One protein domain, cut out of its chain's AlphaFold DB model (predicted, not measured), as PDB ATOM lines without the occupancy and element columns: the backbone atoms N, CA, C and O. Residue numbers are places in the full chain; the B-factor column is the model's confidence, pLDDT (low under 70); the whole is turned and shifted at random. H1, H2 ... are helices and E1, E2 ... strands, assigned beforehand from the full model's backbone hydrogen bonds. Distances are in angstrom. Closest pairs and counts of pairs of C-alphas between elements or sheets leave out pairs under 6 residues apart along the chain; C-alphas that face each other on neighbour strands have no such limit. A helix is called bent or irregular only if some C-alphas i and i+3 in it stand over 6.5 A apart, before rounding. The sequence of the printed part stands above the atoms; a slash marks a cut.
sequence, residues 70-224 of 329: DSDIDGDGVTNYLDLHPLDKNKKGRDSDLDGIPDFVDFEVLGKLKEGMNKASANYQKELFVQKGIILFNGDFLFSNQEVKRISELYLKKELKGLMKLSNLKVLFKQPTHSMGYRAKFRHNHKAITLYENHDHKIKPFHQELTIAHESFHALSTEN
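Overview. This is residues 70 to 224 of the 329 residues of an uncharacterized protein of Halobacteriovorax sp (UniProt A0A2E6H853). A small four-strand sheet has the long helix H4 packed along one face, over E4 and E3, while H1 and H2, side by side near the E1 edge, only graze it. Residues 70 to 118, a winding stretch with no named element, lie toward one end of the longest axis; the short H3, meeting H4 at a corner, lies toward the other. The 155 printed residues, under half in named elements, hold four helices and four strands, H1 E1 H2 E2 E3 E4 H3 H4, class mixed; the mixed sheet runs E1 E2 E4 E3. The whole is compact, radius of gyration of the C-alphas 15.0 A, spanning 42 by 34 by 33 A.

Arrangement. E1, residues 135 to 137, is parallel to E2, residues 171 to 175; N 137 and O 172, 2.8 A apart, are within hydrogen-bond range. E2 is parallel to E4, residues 192 to 196, with N 195 and O 173 at 2.8 A. E4 and E3, residues 184 to 187, are an antiparallel hairpin, with N 187 and O 192 at 2.8 A. H4, residues 205 to 223, makes two layers with the sheet, a helix on one face, at a height of 9.1 A; the closest C-alphas of H4 and E3 are those of Glu 215 and Phe 186, 5.3 A. H2, residues 145 to 158, is only just irregular, C-alphas 155 and 158 being 7.0 A apart; E1, H2 and E2 form a strand-helix-strand unit, parallel neighbours with a helix between, its crossover left-handed. H1, residues 119 to 132, touches H2, closest at the C-alphas of Ser 121 and Asn 145, 5.8 A. H3, residues 199 to 203, touches H4 only at the corner, closest at the C-alphas of His 201 and Gln 208, 5.0 A. Every O i to N i+4 pair is within hydrogen-bond range in H1 and H3, 9 of 10 in H2 and 14 of 15 in H4.

Along the chain. H1 begins at C-alpha 119 (229.525, 279.924, 462.424) and is 19.5 A long; H4, 27.5 A, ends at C-alpha 223 (261.500, 275.133, 456.482).

Size, cuts and confidence. The two C-alphas farthest apart, those of Asn 90 and Ile 203, are 45.2 A apart. The printed part has no cut; the link from H2 to E2 is long. Mean pLDDT of the printed part is 88.4, with residues 158 to 159 and 161 to 165 under 70.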
ATOM      1  N   ASP A  70     261.750 274.527 473.525       86.56
ATOM      2  CA  ASP A  70     261.017 273.448 472.894       86.56
ATOM      3  C   ASP A  70     259.569 273.866 472.582       86.56
ATOM      4  O   ASP A  70     258.895 274.543 473.366       86.56
ATOM      5  N   SER A  71     259.097 273.487 471.393       87.88
ATOM      6  CA  SER A  71     257.715 273.691 470.959       87.88
ATOM      7  C   SER A  71     256.748 272.622 471.465       87.88
ATOM      8  O   SER A  71     255.546 272.868 471.361       87.88
ATOM      9  N   ASP A  72     257.244 271.480 471.947       90.81
ATOM     10  CA  ASP A  72     256.492 270.271 472.319       90.81
ATOM     11  C   ASP A  72     257.189 269.583 473.509       90.81
ATOM     12  O   ASP A  72     257.835 268.556 473.354       90.81
ATOM     13  N   ILE A  73     257.097 270.206 474.691       91.88
ATOM     14  CA  ILE A  73     257.965 269.921 475.853       91.88
ATOM     15  C   ILE A  73     257.895 268.457 476.311       91.88
ATOM     16  O   ILE A  73     258.849 267.948 476.894       91.88
ATOM     17  N   ASP A  74     256.770 267.771 476.128       92.88
ATOM     18  CA  ASP A  74     256.607 266.382 476.560       92.88
ATOM     19  C   ASP A  74     256.665 265.350 475.418       92.88
ATOM     20  O   ASP A  74     256.616 264.137 475.686       92.88
ATOM     21  N   GLY A  75     256.851 265.816 474.179       90.44
ATOM     22  CA  GLY A  75     257.076 265.001 472.991       90.44
ATOM     23  C   GLY A  75     255.857 264.187 472.557       90.44
ATOM     24  O   GLY A  75     256.002 263.081 472.018       90.44
ATOM     25  N   ASP A  76     254.642 264.667 472.833       89.38
ATOM     26  CA  ASP A  76     253.400 263.964 472.491       89.38
ATOM     27  C   ASP A  76     252.909 264.242 471.052       89.38
ATOM     28  O   ASP A  76     252.004 263.556 470.540       89.38
ATOM     29  N   GLY A  77     253.559 265.193 470.371       86.31
ATOM     30  CA  GLY A  77     253.278 265.629 469.010       86.31
ATOM     31  C   GLY A  77     252.354 266.847 468.918       86.31
ATOM     32  O   GLY A  77     252.055 267.291 467.798       86.31
ATOM     33  N   VAL A  78     251.874 267.385 470.042       84.56
ATOM     34  CA  VAL A  78     251.019 268.570 470.125       84.56
ATOM     35  C   VAL A  78     251.839 269.742 470.650       84.56
ATOM     36  O   VAL A  78     252.364 269.737 471.749       84.56
ATOM     37  N   THR A  79     251.907 270.828 469.877       85.94
ATOM     38  CA  THR A  79     252.660 272.007 470.326       85.94
ATOM     39  C   THR A  79     252.124 272.543 471.652       85.94
ATOM     40  O   THR A  79     250.908 272.657 471.785       85.94
ATOM     41  N   ASN A  80     252.993 273.047 472.528       86.56
ATOM     42  CA  ASN A  80     252.659 273.576 473.859       86.56
ATOM     43  C   ASN A  80     251.475 274.563 473.893       86.56
ATOM     44  O   ASN A  80     250.773 274.664 474.892       86.56
ATOM     45  N   TYR A  81     251.244 275.332 472.820       83.25
ATOM     46  CA  TYR A  81     250.102 276.260 472.726       83.25
ATOM     47  C   TYR A  81     248.749 275.577 472.494       83.25
ATOM     48  O   TYR A  81     247.704 276.178 472.742       83.25
ATOM     49  N   LEU A  82     248.772 274.363 471.954       81.44
ATOM     50  CA  LEU A  82     247.615 273.536 471.623       81.44
ATOM     51  C   LEU A  82     247.485 272.329 472.541       81.44
ATOM     52  O   LEU A  82     246.505 271.595 472.422       81.44
ATOM     53  N   ASP A  83     248.414 272.174 473.477       86.38
ATOM     54  CA  ASP A  83     248.346 271.150 474.493       86.38
ATOM     55  C   ASP A  83     247.781 271.705 475.811       86.38
ATOM     56  O   ASP A  83     248.204 272.738 476.334       86.38
ATOM     57  N   LEU A  84     246.775 271.009 476.340       87.75
ATOM     58  CA  LEU A  84     246.187 271.299 477.645       87.75
ATOM     59  C   LEU A  84     247.068 270.772 478.788       87.75
ATOM     60  O   LEU A  84     246.957 271.247 479.923       87.75
ATOM     61  N   HIS A  85     247.942 269.810 478.494       89.75
ATOM     62  CA  HIS A  85     248.863 269.204 479.440       89.75
ATOM     63  C   HIS A  85     250.317 269.172 478.926       89.75
ATOM     64  O   HIS A  85     250.887 268.092 478.956       89.75
ATOM     65  N   PRO A  86     250.971 270.330 478.652       91.12
ATOM     66  CA  PRO A  86     252.301 270.415 478.006       91.12
ATOM     67  C   PRO A  86     253.487 269.779 478.749       91.12
ATOM     68  O   PRO A  86     254.636 270.044 478.424       91.12
ATOM     69  N   LEU A  87     253.238 269.084 479.856       93.12
ATOM     70  CA  LEU A  87     254.238 268.459 480.718       93.12
ATOM     71  C   LEU A  87     253.875 266.989 481.014       93.12
ATOM     72  O   LEU A  87     254.433 266.399 481.942       93.12
ATOM     73  N   ASP A  88     252.883 266.414 480.328       92.06
ATOM     74  CA  ASP A  88     252.389 265.053 480.546       92.06
ATOM     75  C   ASP A  88     251.825 264.446 479.253       92.06
ATOM     76  O   ASP A  88     250.610 264.380 479.056       92.06
ATOM     77  N   LYS A  89     252.721 263.842 478.467       92.94
ATOM     78  CA  LYS A  89     252.432 263.206 477.171       92.94
ATOM     79  C   LYS A  89     251.327 262.150 477.153       92.94
ATOM     80  O   LYS A  89     250.912 261.670 476.099       92.94
ATOM     81  N   ASN A  90     250.908 261.670 478.327       92.06
ATOM     82  CA  ASN A  90     249.855 260.664 478.442       92.06
ATOM     83  C   ASN A  90     248.463 261.291 478.573       92.06
ATOM     84  O   ASN A  90     247.466 260.564 478.553       92.06
ATOM     85  N   LYS A  91     248.368 262.616 478.737       90.19
ATOM     86  CA  LYS A  91     247.107 263.338 478.873       90.19
ATOM     87  C   LYS A  91     246.906 264.267 477.695       90.19
ATOM     88  O   LYS A  91     247.605 265.247 477.543       90.19
ATOM     89  N   LYS A  92     245.857 264.004 476.926       82.25
ATOM     90  CA  LYS A  92     245.479 264.849 475.796       82.25
ATOM     91  C   LYS A  92     244.330 265.770 476.162       82.25
ATOM     92  O   LYS A  92     243.474 265.421 476.982       82.25
ATOM     93  N   GLY A  93     244.289 266.931 475.514       85.81
ATOM     94  CA  GLY A  93     243.097 267.770 475.497       85.81
ATOM     95  C   GLY A  93     241.886 266.993 474.971       85.81
ATOM     96  O   GLY A  93     242.013 266.090 474.144       85.81
ATOM     97  N   ARG A  94     240.695 267.331 475.469       90.50
ATOM     98  CA  ARG A  94     239.450 266.780 474.924       90.50
ATOM     99  C   ARG A  94     239.207 267.362 473.527       90.50
ATOM    100  O   ARG A  94     239.398 268.558 473.343       90.50
ATOM    101  N   ASP A  95     238.771 266.520 472.600       91.88
ATOM    102  CA  ASP A  95     238.229 266.867 471.281       91.88
ATOM    103  C   ASP A  95     236.880 266.142 471.177       91.88
ATOM    104  O   ASP A  95     236.816 264.928 470.965       91.88
ATOM    105  N   SER A  96     235.807 266.845 471.531       93.06
ATOM    106  CA  SER A  96     234.492 266.249 471.761       93.06
ATOM    107  C   SER A  96     233.750 265.926 470.469       93.06
ATOM    108  O   SER A  96     232.934 265.001 470.464       93.06
ATOM    109  N   ASP A  97     233.984 266.680 469.396       93.62
ATOM    110  CA  ASP A  97     233.350 266.462 468.093       93.62
ATOM    111  C   ASP A  97     234.282 265.860 467.033       93.62
ATOM    112  O   ASP A  97     233.834 265.598 465.912       93.62
ATOM    113  N   LEU A  98     235.500 265.489 467.442       92.56
ATOM    114  CA  LEU A  98     236.449 264.663 466.697       92.56
ATOM    115  C   LEU A  98     236.885 265.309 465.384       92.56
ATOM    116  O   LEU A  98     237.068 264.619 464.373       92.56
ATOM    117  N   ASP A  99     237.031 266.632 465.377       88.88
ATOM    118  CA  ASP A  99     237.491 267.357 464.200       88.88
ATOM    119  C   ASP A  99     238.997 267.648 464.177       88.88
ATOM    120  O   ASP A  99     239.520 268.174 463.185       88.88
ATOM    121  N   GLY A 100     239.699 267.207 465.222       88.56
ATOM    122  CA  GLY A 100     241.137 267.332 465.392       88.56
ATOM    123  C   GLY A 100     241.564 268.634 466.065       88.56
ATOM    124  O   GLY A 100     242.764 268.805 466.298       88.56
ATOM    125  N   ILE A 101     240.635 269.544 466.373       90.62
ATOM    126  CA  ILE A 101     240.906 270.770 467.117       90.62
ATOM    127  C   ILE A 101     240.505 270.553 468.585       90.62
ATOM    128  O   ILE A 101     239.354 270.250 468.873       90.62
ATOM    129  N   PRO A 102     241.415 270.742 469.556       90.56
ATOM    130  CA  PRO A 102     241.060 270.600 470.965       90.56
ATOM    131  C   PRO A 102     239.945 271.564 471.405       90.56
ATOM    132  O   PRO A 102     239.995 272.762 471.113       90.56
ATOM    133  N   ASP A 103     239.013 271.080 472.232       90.81
ATOM    134  CA  ASP A 103     237.828 271.806 472.715       90.81
ATOM    135  C   ASP A 103     238.165 273.186 473.296       90.81
ATOM    136  O   ASP A 103     237.362 274.117 473.236       90.81
ATOM    137  N   PHE A 104     239.341 273.347 473.912       89.75
ATOM    138  CA  PHE A 104     239.740 274.601 474.552       89.75
ATOM    139  C   PHE A 104     240.149 275.689 473.546       89.75
ATOM    140  O   PHE A 104     239.992 276.871 473.853       89.75
ATOM    141  N   VAL A 105     240.527 275.324 472.315       91.56
ATOM    142  CA  VAL A 105     240.886 276.267 471.234       91.56
ATOM    143  C   VAL A 105     239.860 276.317 470.106       91.56
ATOM    144  O   VAL A 105     239.779 277.329 469.411       91.56
ATOM    145  N   ASP A 106     239.036 275.281 469.972       93.31
ATOM    146  CA  ASP A 106     237.990 275.189 468.959       93.31
ATOM    147  C   ASP A 106     236.912 276.272 469.141       93.31
ATOM    148  O   ASP A 106     236.435 276.523 470.249       93.31
ATOM    149  N   PHE A 107     236.547 276.968 468.069       96.12
ATOM    150  CA  PHE A 107     235.493 277.979 468.079       96.12
ATOM    151  C   PHE A 107     234.081 277.382 468.134       96.12
ATOM    152  O   PHE A 107     233.152 278.125 468.472       96.12
ATOM    153  N   GLU A 108     233.892 276.095 467.830       96.19
ATOM    154  CA  GLU A 108     232.583 275.445 467.848       96.19
ATOM    155  C   GLU A 108     232.624 273.972 468.263       96.19
ATOM    156  O   GLU A 108     232.685 273.098 467.413       96.19
ATOM    157  N   VAL A 109     232.375 273.701 469.544       96.25
ATOM    158  CA  VAL A 109     232.383 272.334 470.081       96.25
ATOM    159  C   VAL A 109     230.975 271.743 470.071       96.25
ATOM    160  O   VAL A 109     230.049 272.317 470.660       96.25
ATOM    161  N   LEU A 110     230.787 270.570 469.454       95.69
ATOM    162  CA  LEU A 110     229.499 269.848 469.410       95.69
ATOM    163  C   LEU A 110     228.343 270.719 468.874       95.69
ATOM    164  O   LEU A 110     227.208 270.667 469.362       95.69
ATOM    165  N   GLY A 111     228.638 271.568 467.888       93.81
ATOM    166  CA  GLY A 111     227.667 272.490 467.292       93.81
ATOM    167  C   GLY A 111     227.340 273.723 468.145       93.81
ATOM    168  O   GLY A 111     226.406 274.464 467.822       93.81
ATOM    169  N   LYS A 112     228.066 273.954 469.246       96.88
ATOM    170  CA  LYS A 112     227.912 275.132 470.107       96.88
ATOM    171  C   LYS A 112     229.078 276.089 469.905       96.88
ATOM    172  O   LYS A 112     230.221 275.772 470.216       96.88
ATOM    173  N   LEU A 113     228.766 277.296 469.443       96.44
ATOM    174  CA  LEU A 113     229.753 278.356 469.246       96.44
ATOM    175  C   LEU A 113     230.263 278.904 470.581       96.44
ATOM    176  O   LEU A 113     229.474 279.156 471.497       96.44
ATOM    177  N   LYS A 114     231.572 279.157 470.659       92.44
ATOM    178  CA  LYS A 114     232.170 279.929 471.753       92.44
ATOM    179  C   LYS A 114     231.744 281.393 471.709       92.44
ATOM    180  O   LYS A 114     231.390 281.941 470.662       92.44
ATOM    181  N   GLU A 115     231.807 282.038 472.870       90.81
ATOM    182  CA  GLU A 115     231.453 283.447 473.023       90.81
ATOM    183  C   GLU A 115     232.230 284.339 472.039       90.81
ATOM    184  O   GLU A 115     233.428 284.172 471.814       90.81
ATOM    185  N   GLY A 116     231.524 285.281 471.407       89.81
ATOM    186  CA  GLY A 116     232.098 286.203 470.423       89.81
ATOM    187  C   GLY A 116     232.343 285.611 469.029       89.81
ATOM    188  O   GLY A 116     232.593 286.379 468.093       89.81
ATOM    189  N   MET A 117     232.219 284.291 468.847       94.56
ATOM    190  CA  MET A 117     232.400 283.626 467.554       94.56
ATOM    191  C   MET A 117     231.078 283.419 466.818       94.56
ATOM    192  O   MET A 117     230.012 283.253 467.408       94.56
ATOM    193  N   ASN A 118     231.154 283.421 465.489       96.81
ATOM    194  CA  ASN A 118     230.047 283.033 464.623       96.81
ATOM    195  C   ASN A 118     230.395 281.770 463.821       96.81
ATOM    196  O   ASN A 118     231.558 281.383 463.705       96.81
ATOM    197  N   LYS A 119     229.372 281.156 463.213       97.56
ATOM    198  CA  LYS A 119     229.525 279.924 462.424       97.56
ATOM    199  C   LYS A 119     230.529 280.059 461.276       97.56
ATOM    200  O   LYS A 119     231.229 279.107 460.956       97.56
ATOM    201  N   ALA A 120     230.628 281.239 460.661       97.06
ATOM    202  CA  ALA A 120     231.595 281.469 459.592       97.06
ATOM    203  C   ALA A 120     233.039 281.431 460.117       97.06
ATOM    204  O   ALA A 120     233.885 280.803 459.495       97.06
ATOM    205  N   SER A 121     233.314 282.057 461.262       96.94
ATOM    206  CA  SER A 121     234.631 282.046 461.906       96.94
ATOM    207  C   SER A 121     235.051 280.649 462.346       96.94
ATOM    208  O   SER A 121     236.201 280.285 462.127       96.94
ATOM    209  N   ALA A 122     234.128 279.858 462.903       96.75
ATOM    210  CA  ALA A 122     234.394 278.460 463.243       96.75
ATOM    211  C   ALA A 122     234.755 277.636 461.998       96.75
ATOM    212  O   ALA A 122     235.801 276.991 461.954       96.75
ATOM    213  N   ASN A 123     233.970 277.769 460.923       96.44
ATOM    214  CA  ASN A 123     234.283 277.118 459.650       96.44
ATOM    215  C   ASN A 123     235.650 277.552 459.095       96.44
ATOM    216  O   ASN A 123     236.389 276.715 458.587       96.44
ATOM    217  N   TYR A 124     236.005 278.837 459.202       96.06
ATOM    218  CA  TYR A 124     237.308 279.340 458.766       96.06
ATOM    219  C   TYR A 124     238.470 278.760 459.576       96.06
ATOM    220  O   TYR A 124     239.472 278.373 458.982       96.06
ATOM    221  N   GLN A 125     238.342 278.682 460.903       95.75
ATOM    222  CA  GLN A 125     239.360 278.078 461.765       95.75
ATOM    223  C   GLN A 125     239.568 276.604 461.398       95.75
ATOM    224  O   GLN A 125     240.702 276.187 461.163       95.75
ATOM    225  N   LYS A 126     238.473 275.851 461.255       94.56
ATOM    226  CA  LYS A 126     238.496 274.449 460.836       94.56
ATOM    227  C   LYS A 126     239.137 274.259 459.467       94.56
ATOM    228  O   LYS A 126     240.009 273.413 459.295       94.56
ATOM    229  N   GLU A 127     238.742 275.065 458.484       92.62
ATOM    230  CA  GLU A 127     239.289 274.992 457.129       92.62
ATOM    231  C   GLU A 127     240.794 275.301 457.113       92.62
ATOM    232  O   GLU A 127     241.569 274.586 456.474       92.62
ATOM    233  N   LEU A 128     241.216 276.328 457.856       91.62
ATOM    234  CA  LEU A 128     242.619 276.706 457.993       91.62
ATOM    235  C   LEU A 128     243.442 275.597 458.666       91.62
ATOM    236  O   LEU A 128     244.526 275.260 458.182       91.62
ATOM    237  N   PHE A 129     242.909 274.979 459.717       91.62
ATOM    238  CA  PHE A 129     243.563 273.874 460.409       91.62
ATOM    239  C   PHE A 129     243.704 272.645 459.506       91.62
ATOM    240  O   PHE A 129     244.811 272.145 459.313       91.62
ATOM    241  N   VAL A 130     242.618 272.202 458.869       89.25
ATOM    242  CA  VAL A 130     242.626 271.009 458.010       89.25
ATOM    243  C   VAL A 130     243.542 271.196 456.799       89.25
ATOM    244  O   VAL A 130     244.347 270.316 456.487       89.25
ATOM    245  N   GLN A 131     243.457 272.338 456.111       87.19
ATOM    246  CA  GLN A 131     244.199 272.541 454.865       87.19
ATOM    247  C   GLN A 131     245.648 272.975 455.087       87.19
ATOM    248  O   GLN A 131     246.520 272.622 454.291       87.19
ATOM    249  N   LYS A 132     245.922 273.765 456.132       86.56
ATOM    250  CA  LYS A 132     247.237 274.388 456.343       86.56
ATOM    251  C   LYS A 132     247.928 273.950 457.632       86.56
ATOM    252  O   LYS A 132     249.113 274.217 457.778       86.56
ATOM    253  N   GLY A 133     247.255 273.228 458.527       88.94
ATOM    254  CA  GLY A 133     247.805 272.870 459.839       88.94
ATOM    255  C   GLY A 133     248.021 274.084 460.741       88.94
ATOM    256  O   GLY A 133     248.870 274.027 461.626       88.94
ATOM    257  N   ILE A 134     247.297 275.175 460.469       91.69
ATOM    258  CA  ILE A 134     247.398 276.445 461.179       91.69
ATOM    259  C   ILE A 134     246.117 276.652 461.980       91.69
ATOM    260  O   ILE A 134     245.022 276.607 461.423       91.69
ATOM    261  N   ILE A 135     246.253 276.951 463.265       93.25
ATOM    262  CA  ILE A 135     245.133 277.275 464.144       93.25
ATOM    263  C   ILE A 135     245.181 278.744 464.565       93.25
ATOM    264  O   ILE A 135     246.237 279.302 464.881       93.25
ATOM    265  N   LEU A 136     244.012 279.381 464.565       94.75
ATOM    266  CA  LEU A 136     243.831 280.694 465.175       94.75
ATOM    267  C   LEU A 136     243.492 280.481 466.646       94.75
ATOM    268  O   LEU A 136     242.419 279.971 466.962       94.75
ATOM    269  N   PHE A 137     244.406 280.855 467.533       91.56
ATOM    270  CA  PHE A 137     244.252 280.680 468.968       91.56
ATOM    271  C   PHE A 137     243.714 281.957 469.615       91.56
ATOM    272  O   PHE A 137     244.347 283.016 469.579       91.56
ATOM    273  N   ASN A 138     242.541 281.830 470.233       88.44
ATOM    274  CA  ASN A 138     241.882 282.874 471.007       88.44
ATOM    275  C   ASN A 138     242.082 282.601 472.503       88.44
ATOM    276  O   ASN A 138     241.251 281.953 473.133       88.44
ATOM    277  N   GLY A 139     243.205 283.078 473.042       81.38
ATOM    278  CA  GLY A 139     243.467 283.090 474.485       81.38
ATOM    279  C   GLY A 139     242.891 284.344 475.142       81.38
ATOM    280  O   GLY A 139     241.772 284.756 474.848       81.38
ATOM    281  N   ASP A 140     243.700 285.014 475.963       81.31
ATOM    282  CA  ASP A 140     243.311 286.252 476.662       81.31
ATOM    283  C   ASP A 140     242.926 287.404 475.715       81.31
ATOM    284  O   ASP A 140     242.181 288.313 476.083       81.31
ATOM    285  N   PHE A 141     243.440 287.378 474.481       85.94
ATOM    286  CA  PHE A 141     243.162 288.372 473.450       85.94
ATOM    287  C   PHE A 141     242.563 287.698 472.224       85.94
ATOM    288  O   PHE A 141     243.176 286.826 471.610       85.94
ATOM    289  N   LEU A 142     241.361 288.141 471.857       89.06
ATOM    290  CA  LEU A 142     240.548 287.505 470.830       89.06
ATOM    291  C   LEU A 142     240.730 288.177 469.463       89.06
ATOM    292  O   LEU A 142     240.781 289.409 469.338       89.06
ATOM    293  N   PHE A 143     240.760 287.369 468.410       92.88
ATOM    294  CA  PHE A 143     240.498 287.828 467.054       92.88
ATOM    295  C   PHE A 143     239.005 288.112 466.884       92.88
ATOM    296  O   PHE A 143     238.150 287.303 467.243       92.88
ATOM    297  N   SER A 144     238.672 289.248 466.282       92.81
ATOM    298  CA  SER A 144     237.306 289.517 465.831       92.81
ATOM    299  C   SER A 144     236.918 288.606 464.658       92.81
ATOM    300  O   SER A 144     237.769 288.170 463.882       92.81
ATOM    301  N   ASN A 145     235.615 288.399 464.438       95.19
ATOM    302  CA  ASN A 145     235.119 287.622 463.291       95.19
ATOM    303  C   ASN A 145     235.622 288.160 461.930       95.19
ATOM    304  O   ASN A 145     235.833 287.400 460.986       95.19
ATOM    305  N   GLN A 146     235.839 289.476 461.822       93.00
ATOM    306  CA  GLN A 146     236.407 290.095 460.618       93.00
ATOM    307  C   GLN A 146     237.897 289.772 460.447       93.00
ATOM    308  O   GLN A 146     238.346 289.534 459.326       93.00
ATOM    309  N   GLU A 147     238.662 289.745 461.542       93.69
ATOM    310  CA  GLU A 147     240.063 289.314 461.529       93.69
ATOM    311  C   GLU A 147     240.180 287.840 461.156       93.69
ATOM    312  O   GLU A 147     240.923 287.533 460.230       93.69
ATOM    313  N   VAL A 148     239.401 286.958 461.790       95.38
ATOM    314  CA  VAL A 148     239.388 285.517 461.482       95.38
ATOM    315  C   VAL A 148     239.145 285.283 459.996       95.38
ATOM    316  O   VAL A 148     239.937 284.601 459.345       95.38
ATOM    317  N   LYS A 149     238.098 285.904 459.437       93.81
ATOM    318  CA  LYS A 149     237.796 285.813 458.007       93.81
ATOM    319  C   LYS A 149     238.982 286.261 457.149       93.81
ATOM    320  O   LYS A 149     239.416 285.515 456.282       93.81
ATOM    321  N   ARG A 150     239.518 287.460 457.395       90.81
ATOM    322  CA  ARG A 150     240.608 288.036 456.592       90.81
ATOM    323  C   ARG A 150     241.885 287.197 456.650       90.81
ATOM    324  O   ARG A 150     242.490 286.947 455.613       90.81
ATOM    325  N   ILE A 151     242.292 286.777 457.847       91.94
ATOM    326  CA  ILE A 151     243.488 285.950 458.045       91.94
ATOM    327  C   ILE A 151     243.303 284.611 457.331       91.94
ATOM    328  O   ILE A 151     244.185 284.172 456.602       91.94
ATOM    329  N   SER A 152     242.134 283.991 457.468       91.88
ATOM    330  CA  SER A 152     241.858 282.709 456.818       91.88
ATOM    331  C   SER A 152     241.829 282.847 455.293       91.88
ATOM    332  O   SER A 152     242.445 282.050 454.594       91.88
ATOM    333  N   GLU A 153     241.208 283.898 454.752       89.25
ATOM    334  CA  GLU A 153     241.201 284.180 453.308       89.25
ATOM    335  C   GLU A 153     242.612 284.399 452.732       89.25
ATOM    336  O   GLU A 153     242.890 283.940 451.617       89.25
ATOM    337  N   LEU A 154     243.503 285.051 453.494       88.25
ATOM    338  CA  LEU A 154     244.908 285.265 453.130       88.25
ATOM    339  C   LEU A 154     245.636 283.934 452.879       88.25
ATOM    340  O   LEU A 154     246.309 283.791 451.852       88.25
ATOM    341  N   TYR A 155     245.466 282.961 453.780       88.38
ATOM    342  CA  TYR A 155     246.090 281.637 453.685       88.38
ATOM    343  C   TYR A 155     245.381 280.685 452.713       88.38
ATOM    344  O   TYR A 155     246.041 279.889 452.043       88.38
ATOM    345  N   LEU A 156     244.049 280.745 452.621       85.88
ATOM    346  CA  LEU A 156     243.259 279.739 451.906       85.88
ATOM    347  C   LEU A 156     243.093 280.023 450.410       85.88
ATOM    348  O   LEU A 156     243.110 279.089 449.609       85.88
ATOM    349  N   LYS A 157     242.903 281.281 449.986       71.38
ATOM    350  CA  LYS A 157     242.416 281.540 448.615       71.38
ATOM    351  C   LYS A 157     243.272 282.447 447.752       71.38
ATOM    352  O   LYS A 157     243.143 282.360 446.532       71.38
ATOM    353  N   LYS A 158     244.089 283.330 448.319       67.06
ATOM    354  CA  LYS A 158     244.346 284.584 447.608       67.06
ATOM    355  C   LYS A 158     245.808 284.853 447.259       67.06
ATOM    356  O   LYS A 158     246.119 284.967 446.077       67.06
ATOM    357  N   GLU A 159     246.712 284.897 448.229       68.56
ATOM    358  CA  GLU A 159     248.119 285.215 447.955       68.56
ATOM    359  C   GLU A 159     249.066 284.151 448.510       68.56
ATOM    360  O   GLU A 159     249.961 283.714 447.794       68.56
ATOM    361  N   LEU A 160     248.819 283.639 449.719       71.38
ATOM    362  CA  LEU A 160     249.656 282.601 450.336       71.38
ATOM    363  C   LEU A 160     249.242 281.173 449.950       71.38
ATOM    364  O   LEU A 160     249.737 280.212 450.530       71.38
ATOM    365  N   LYS A 161     248.343 281.003 448.972       66.38
ATOM    366  CA  LYS A 161     247.807 279.684 448.594       66.38
ATOM    367  C   LYS A 161     248.917 278.684 448.239       66.38
ATOM    368  O   LYS A 161     248.812 277.524 448.635       66.38
ATOM    369  N   GLY A 162     249.953 279.163 447.540       59.38
ATOM    370  CA  GLY A 162     251.138 278.399 447.132       59.38
ATOM    371  C   GLY A 162     252.196 278.229 448.225       59.38
ATOM    372  O   GLY A 162     253.175 277.534 448.001       59.38
ATOM    373  N   LEU A 163     252.023 278.818 449.417       64.50
ATOM    374  CA  LEU A 163     252.812 278.371 450.559       64.50
ATOM    375  C   LEU A 163     252.383 276.936 450.884       64.50
ATOM    376  O   LEU A 163     251.195 276.669 451.133       64.50
ATOM    377  N   MET A 164     253.359 276.024 450.842       58.06
ATOM    378  CA  MET A 164     253.235 274.646 451.323       58.06
ATOM    379  C   MET A 164     252.688 274.642 452.757       58.06
ATOM    380  O   MET A 164     252.655 275.678 453.423       58.06
ATOM    381  N   LYS A 165     252.197 273.489 453.230       68.06
ATOM    382  CA  LYS A 165     251.760 273.321 454.624       68.06
ATOM    383  C   LYS A 165     252.938 273.680 455.535       68.06
ATOM    384  O   LYS A 165     253.792 272.829 455.725       68.06
ATOM    385  N   LEU A 166     252.965 274.916 456.046       72.38
ATOM    386  CA  LEU A 166     254.091 275.462 456.797       72.38
ATOM    387  C   LEU A 166     254.289 274.620 458.058       72.38
ATOM    388  O   LEU A 166     253.593 274.807 459.059       72.38
ATOM    389  N   SER A 167     255.197 273.649 458.032       74.50
ATOM    390  CA  SER A 167     255.432 272.779 459.182       74.50
ATOM    391  C   SER A 167     255.918 273.584 460.384       74.50
ATOM    392  O   SER A 167     255.607 273.222 461.520       74.50
ATOM    393  N   ASN A 168     256.602 274.698 460.121       83.81
ATOM    394  CA  ASN A 168     257.142 275.606 461.126       83.81
ATOM    395  C   ASN A 168     256.169 276.718 461.549       83.81
ATOM    396  O   ASN A 168     256.524 277.536 462.393       83.81
ATOM    397  N   LEU A 169     254.933 276.742 461.036       90.38
ATOM    398  CA  LEU A 169     253.872 277.623 461.527       90.38
ATOM    399  C   LEU A 169     252.623 276.813 461.878       90.38
ATOM    400  O   LEU A 169     251.909 276.332 461.006       90.38
ATOM    401  N   LYS A 170     252.346 276.699 463.173       89.81
ATOM    402  CA  LYS A 170     251.196 275.979 463.729       89.81
ATOM    403  C   LYS A 170     250.142 276.910 464.288       89.81
ATOM    404  O   LYS A 170     248.959 276.644 464.124       89.81
ATOM    405  N   VAL A 171     250.549 278.003 464.930       92.38
ATOM    406  CA  VAL A 171     249.629 278.838 465.712       92.38
ATOM    407  C   VAL A 171     249.756 280.308 465.341       92.38
ATOM    408  O   VAL A 171     250.854 280.860 465.281       92.38
ATOM    409  N   LEU A 172     248.620 280.972 465.143       94.75
ATOM    410  CA  LEU A 172     248.532 282.427 465.192       94.75
ATOM    411  C   LEU A 172     247.758 282.808 466.444       94.75
ATOM    412  O   LEU A 172     246.629 282.363 466.635       94.75
ATOM    413  N   PHE A 173     248.337 283.674 467.263       92.44
ATOM    414  CA  PHE A 173     247.657 284.218 468.431       92.44
ATOM    415  C   PHE A 173     247.846 285.721 468.515       92.44
ATOM    416  O   PHE A 173     248.739 286.306 467.894       92.44
ATOM    417  N   LYS A 174     246.975 286.351 469.293       91.44
ATOM    418  CA  LYS A 174     246.955 287.794 469.464       91.44
ATOM    419  C   LYS A 174     247.507 288.185 470.826       91.44
ATOM    420  O   LYS A 174     247.307 287.490 471.815       91.44
ATOM    421  N   GLN A 175     248.199 289.313 470.873       92.19
ATOM    422  CA  GLN A 175     248.676 289.937 472.103       92.19
ATOM    423  C   GLN A 175     248.329 291.432 472.106       92.19
ATOM    424  O   GLN A 175     248.083 292.013 471.043       92.19
ATOM    425  N   PRO A 176     248.302 292.084 473.282       90.75
ATOM    426  CA  PRO A 176     248.099 293.523 473.368       90.75
ATOM    427  C   PRO A 176     249.263 294.271 472.712       90.75
ATOM    428  O   PRO A 176     250.273 293.685 472.327       90.75
ATOM    429  N   THR A 177     249.123 295.586 472.569       88.50
ATOM    430  CA  THR A 177     250.137 296.446 471.945       88.50
ATOM    431  C   THR A 177     251.522 296.194 472.538       88.50
ATOM    432  O   THR A 177     251.705 296.284 473.755       88.50
ATOM    433  N   HIS A 178     252.513 295.929 471.692       88.50
ATOM    434  CA  HIS A 178     253.891 295.787 472.146       88.50
ATOM    435  C   HIS A 178     254.488 297.163 472.481       88.50
ATOM    436  O   HIS A 178     254.354 298.104 471.701       88.50
ATOM    437  N   SER A 179     255.213 297.280 473.598       80.44
ATOM    438  CA  SER A 179     255.800 298.548 474.076       80.44
ATOM    439  C   SER A 179     256.735 299.222 473.064       80.44
ATOM    440  O   SER A 179     256.781 300.442 472.963       80.44
ATOM    441  N   MET A 180     257.460 298.416 472.287       77.06
ATOM    442  CA  MET A 180     258.354 298.871 471.210       77.06
ATOM    443  C   MET A 180     257.660 299.097 469.853       77.06
ATOM    444  O   MET A 180     258.331 299.389 468.871       77.06
ATOM    445  N   GLY A 181     256.337 298.927 469.764       80.06
ATOM    446  CA  GLY A 181     255.586 299.147 468.523       80.06
ATOM    447  C   GLY A 181     255.680 298.027 467.481       80.06
ATOM    448  O   GLY A 181     255.271 298.242 466.337       80.06
ATOM    449  N   TYR A 182     256.177 296.836 467.846       84.06
ATOM    450  CA  TYR A 182     256.124 295.665 466.963       84.06
ATOM    451  C   TYR A 182     254.682 295.355 466.555       84.06
ATOM    452  O   TYR A 182     253.746 295.502 467.342       84.06
ATOM    453  N   ARG A 183     254.520 294.933 465.301       90.38
ATOM    454  CA  ARG A 183     253.219 294.627 464.690       90.38
ATOM    455  C   ARG A 183     252.910 293.142 464.735       90.38
ATOM    456  O   ARG A 183     251.780 292.756 465.005       90.38
ATOM    457  N   ALA A 184     253.919 292.323 464.491       93.94
ATOM    458  CA  ALA A 184     253.887 290.895 464.712       93.94
ATOM    459  C   ALA A 184     255.304 290.404 465.016       93.94
ATOM    460  O   ALA A 184     256.245 291.203 465.013       93.94
ATOM    461  N   LYS A 185     255.420 289.121 465.348       92.94
ATOM    462  CA  LYS A 185     256.695 288.421 465.433       92.94
ATOM    463  C   LYS A 185     256.502 286.922 465.269       92.94
ATOM    464  O   LYS A 185     255.737 286.320 466.028       92.94
ATOM    465  N   PHE A 186     257.250 286.320 464.359       93.12
ATOM    466  CA  PHE A 186     257.421 284.883 464.281       93.12
ATOM    467  C   PHE A 186     258.329 284.390 465.414       93.12
ATOM    468  O   PHE A 186     259.351 284.984 465.770       93.12
ATOM    469  N   ARG A 187     257.908 283.302 466.052       89.50
ATOM    470  CA  ARG A 187     258.579 282.652 467.173       89.50
ATOM    471  C   ARG A 187     259.002 281.267 466.709       89.50
ATOM    472  O   ARG A 187     258.250 280.321 466.907       89.50
ATOM    473  N   HIS A 188     260.200 281.165 466.131       85.00
ATOM    474  CA  HIS A 188     260.772 279.912 465.609       85.00
ATOM    475  C   HIS A 188     260.552 278.732 466.565       85.00
ATOM    476  O   HIS A 188     259.879 277.767 466.221       85.00
ATOM    477  N   ASN A 189     261.001 278.899 467.809       82.81
ATOM    478  CA  ASN A 189     260.928 277.894 468.872       82.81
ATOM    479  C   ASN A 189     259.515 277.449 469.239       82.81
ATOM    480  O   ASN A 189     259.357 276.411 469.845       82.81
ATOM    481  N   HIS A 190     258.492 278.241 468.927       82.06
ATOM    482  CA  HIS A 190     257.112 277.889 469.257       82.06
ATOM    483  C   HIS A 190     256.253 277.678 468.009       82.06
ATOM    484  O   HIS A 190     255.036 277.545 468.118       82.06
ATOM    485  N   LYS A 191     256.870 277.717 466.818       89.12
ATOM    486  CA  LYS A 191     256.199 277.594 465.520       89.12
ATOM    487  C   LYS A 191     254.951 278.478 465.435       89.12
ATOM    488  O   LYS A 191     253.884 278.042 465.008       89.12
ATOM    489  N   ALA A 192     255.062 279.720 465.903       91.81
ATOM    490  CA  ALA A 192     253.904 280.586 466.090       91.81
ATOM    491  C   ALA A 192     254.160 282.025 465.655       91.81
ATOM    492  O   ALA A 192     255.262 282.549 465.809       91.81
ATOM    493  N   ILE A 193     253.115 282.689 465.170       94.25
ATOM    494  CA  ILE A 193     253.117 284.136 464.955       94.25
ATOM    495  C   ILE A 193     252.321 284.789 466.075       94.25
ATOM    496  O   ILE A 193     251.129 284.533 466.259       94.25
ATOM    497  N   THR A 194     252.982 285.695 466.786       93.62
ATOM    498  CA  THR A 194     252.318 286.638 467.680       93.62
ATOM    499  C   THR A 194     251.904 287.862 466.879       93.62
ATOM    500  O   THR A 194     252.769 288.586 466.391       93.62
ATOM    501  N   LEU A 195     250.606 288.131 466.767       94.62
ATOM    502  CA  LEU A 195     250.089 289.375 466.202       94.62
ATOM    503  C   LEU A 195     249.790 290.366 467.328       94.62
ATOM    504  O   LEU A 195     248.980 290.088 468.212       94.62
ATOM    505  N   TYR A 196     250.424 291.531 467.297       92.94
ATOM    506  CA  TYR A 196     250.212 292.561 468.305       92.94
ATOM    507  C   TYR A 196     249.069 293.485 467.891       92.94
ATOM    508  O   TYR A 196     248.983 293.918 466.742       92.94
ATOM    509  N   GLU A 197     248.205 293.823 468.845       89.25
ATOM    510  CA  GLU A 197     247.203 294.871 468.675       89.25
ATOM    511  C   GLU A 197     247.860 296.158 468.168       89.25
ATOM    512  O   GLU A 197     248.816 296.669 468.753       89.25
ATOM    513  N   ASN A 198     247.354 296.681 467.052       86.94
ATOM    514  CA  ASN A 198     247.919 297.856 466.411       86.94
ATOM    515  C   ASN A 198     246.820 298.682 465.737       86.94
ATOM    516  O   ASN A 198     245.983 298.162 464.998       86.94
ATOM    517  N   HIS A 199     246.835 299.995 465.969       85.75
ATOM    518  CA  HIS A 199     245.867 300.915 465.378       85.75
ATOM    519  C   HIS A 199     245.919 300.921 463.839       85.75
ATOM    520  O   HIS A 199     244.879 300.963 463.183       85.75
ATOM    521  N   ASP A 200     247.114 300.792 463.256       84.75
ATOM    522  CA  ASP A 200     247.314 300.725 461.807       84.75
ATOM    523  C   ASP A 200     246.649 299.481 461.202       84.75
ATOM    524  O   ASP A 200     246.011 299.576 460.161       84.75
ATOM    525  N   HIS A 201     246.697 298.330 461.882       86.88
ATOM    526  CA  HIS A 201     246.027 297.104 461.422       86.88
ATOM    527  C   HIS A 201     244.499 297.194 461.457       86.88
ATOM    528  O   HIS A 201     243.841 296.519 460.660       86.88
ATOM    529  N   LYS A 202     243.947 298.014 462.365       82.38
ATOM    530  CA  LYS A 202     242.501 298.274 462.467       82.38
ATOM    531  C   LYS A 202     242.010 299.160 461.329       82.38
ATOM    532  O   LYS A 202     240.979 298.870 460.738       82.38
ATOM    533  N   ILE A 203     242.751 300.222 461.020       84.31
ATOM    534  CA  ILE A 203     242.359 301.187 459.982       84.31
ATOM    535  C   ILE A 203     242.715 300.684 458.582       84.31
ATOM    536  O   ILE A 203     241.990 300.956 457.628       84.31
ATOM    537  N   LYS A 204     243.828 299.958 458.443       85.44
ATOM    538  CA  LYS A 204     244.359 299.508 457.155       85.44
ATOM    539  C   LYS A 204     244.482 297.991 457.143       85.44
ATOM    540  O   LYS A 204     245.552 297.450 457.440       85.44
ATOM    541  N   PRO A 205     243.415 297.271 456.754       84.94
ATOM    542  CA  PRO A 205     243.427 295.826 456.835       84.94
ATOM    543  C   PRO A 205     244.542 295.152 456.031       84.94
ATOM    544  O   PRO A 205     245.119 294.158 456.474       84.94
ATOM    545  N   PHE A 206     244.900 295.750 454.896       84.44
ATOM    546  CA  PHE A 206     245.991 295.293 454.046       84.44
ATOM    547  C   PHE A 206     247.364 295.358 454.735       84.44
ATOM    548  O   PHE A 206     248.230 294.533 454.465       84.44
ATOM    549  N   HIS A 207     247.580 296.285 455.674       85.75
ATOM    550  CA  HIS A 207     248.836 296.343 456.427       85.75
ATOM    551  C   HIS A 207     248.991 295.148 457.374       85.75
ATOM    552  O   HIS A 207     250.109 294.677 457.579       85.75
ATOM    553  N   GLN A 208     247.888 294.632 457.924       88.31
ATOM    554  CA  GLN A 208     247.919 293.390 458.698       88.31
ATOM    555  C   GLN A 208     248.245 292.198 457.795       88.31
ATOM    556  O   GLN A 208     249.101 291.401 458.158       88.31
ATOM    557  N   GLU A 209     247.639 292.119 456.602       88.25
ATOM    558  CA  GLU A 209     247.938 291.070 455.612       88.25
ATOM    559  C   GLU A 209     249.435 291.060 455.263       88.25
ATOM    560  O   GLU A 209     250.078 290.021 455.349       88.25
ATOM    561  N   LEU A 210     250.016 292.232 454.974       87.75
ATOM    562  CA  LEU A 210     251.452 292.378 454.708       87.75
ATOM    563  C   LEU A 210     252.333 291.991 455.901       87.75
ATOM    564  O   LEU A 210     253.445 291.514 455.701       87.75
ATOM    565  N   THR A 211     251.870 292.254 457.125       90.50
ATOM    566  CA  THR A 211     252.600 291.894 458.348       90.50
ATOM    567  C   THR A 211     252.595 290.375 458.523       90.50
ATOM    568  O   THR A 211     253.646 289.777 458.689       90.50
ATOM    569  N   ILE A 212     251.427 289.738 458.420       91.69
ATOM    570  CA  ILE A 212     251.292 288.283 458.562       91.69
ATOM    571  C   ILE A 212     252.061 287.557 457.459       91.69
ATOM    572  O   ILE A 212     252.747 286.581 457.744       91.69
ATOM    573  N   ALA A 213     251.986 288.044 456.219       90.31
ATOM    574  CA  ALA A 213     252.746 287.487 455.108       90.31
ATOM    575  C   ALA A 213     254.257 287.533 455.371       90.31
ATOM    576  O   ALA A 213     254.922 286.519 455.203       90.31
ATOM    577  N   HIS A 214     254.774 288.673 455.837       92.44
ATOM    578  CA  HIS A 214     256.181 288.822 456.208       92.44
ATOM    579  C   HIS A 214     256.603 287.787 457.261       92.44
ATOM    580  O   HIS A 214     257.520 287.009 457.017       92.44
ATOM    581  N   GLU A 215     255.869 287.679 458.370       93.75
ATOM    582  CA  GLU A 215     256.178 286.684 459.408       93.75
ATOM    583  C   GLU A 215     256.046 285.235 458.909       93.75
ATOM    584  O   GLU A 215     256.793 284.352 459.324       93.75
ATOM    585  N   SER A 216     255.122 284.977 457.980       91.62
ATOM    586  CA  SER A 216     254.979 283.656 457.352       91.62
ATOM    587  C   SER A 216     256.200 283.289 456.512       91.62
ATOM    588  O   SER A 216     256.546 282.115 456.415       91.62
ATOM    589  N   PHE A 217     256.873 284.271 455.910       91.62
ATOM    590  CA  PHE A 217     258.095 284.023 455.151       91.62
ATOM    591  C   PHE A 217     259.311 283.757 456.038       91.62
ATOM    592  O   PHE A 217     260.166 282.985 455.617       91.62
ATOM    593  N   HIS A 218     259.354 284.274 457.271       91.75
ATOM    594  CA  HIS A 218     260.326 283.800 458.267       91.75
ATOM    595  C   HIS A 218     260.093 282.330 458.638       91.75
ATOM    596  O   HIS A 218     261.042 281.566 458.806       91.75
ATOM    597  N   ALA A 219     258.831 281.898 458.727       90.06
ATOM    598  CA  ALA A 219     258.532 280.480 458.909       90.06
ATOM    599  C   ALA A 219     259.009 279.657 457.700       90.06
ATOM    600  O   ALA A 219     259.681 278.643 457.877       90.06
ATOM    601  N   LEU A 220     258.749 280.134 456.478       88.06
ATOM    602  CA  LEU A 220     259.153 279.447 455.252       88.06
ATOM    603  C   LEU A 220     260.677 279.330 455.096       88.06
ATOM    604  O   LEU A 220     261.155 278.269 454.702       88.06
ATOM    605  N   SER A 221     261.442 280.385 455.400       87.69
ATOM    606  CA  SER A 221     262.908 280.366 455.257       87.69
ATOM    607  C   SER A 221     263.566 279.311 456.143       87.69
ATOM    608  O   SER A 221     264.580 278.736 455.767       87.69
ATOM    609  N   THR A 222     262.967 279.021 457.301       83.75
ATOM    610  CA  THR A 222     263.450 277.965 458.204       83.75
ATOM    611  C   THR A 222     263.027 276.556 457.802       83.75
ATOM    612  O   THR A 222     263.603 275.588 458.287       83.75
ATOM    613  N   GLU A 223     262.009 276.423 456.952       82.62
ATOM    614  CA  GLU A 223     261.500 275.133 456.482       82.62
ATOM    615  C   GLU A 223     262.176 274.684 455.183       82.62
ATOM    616  O   GLU A 223     262.501 273.510 455.030       82.62
ATOM    617  N   ASN A 224     262.411 275.614 454.254       85.12
ATOM    618  CA  ASN A 224     263.017 275.324 452.959       85.12
ATOM    619  C   ASN A 224     264.438 275.899 452.888       85.12
ATOM    620  O   ASN A 224     264.656 276.991 452.356       85.12
TER     621      ASN A 224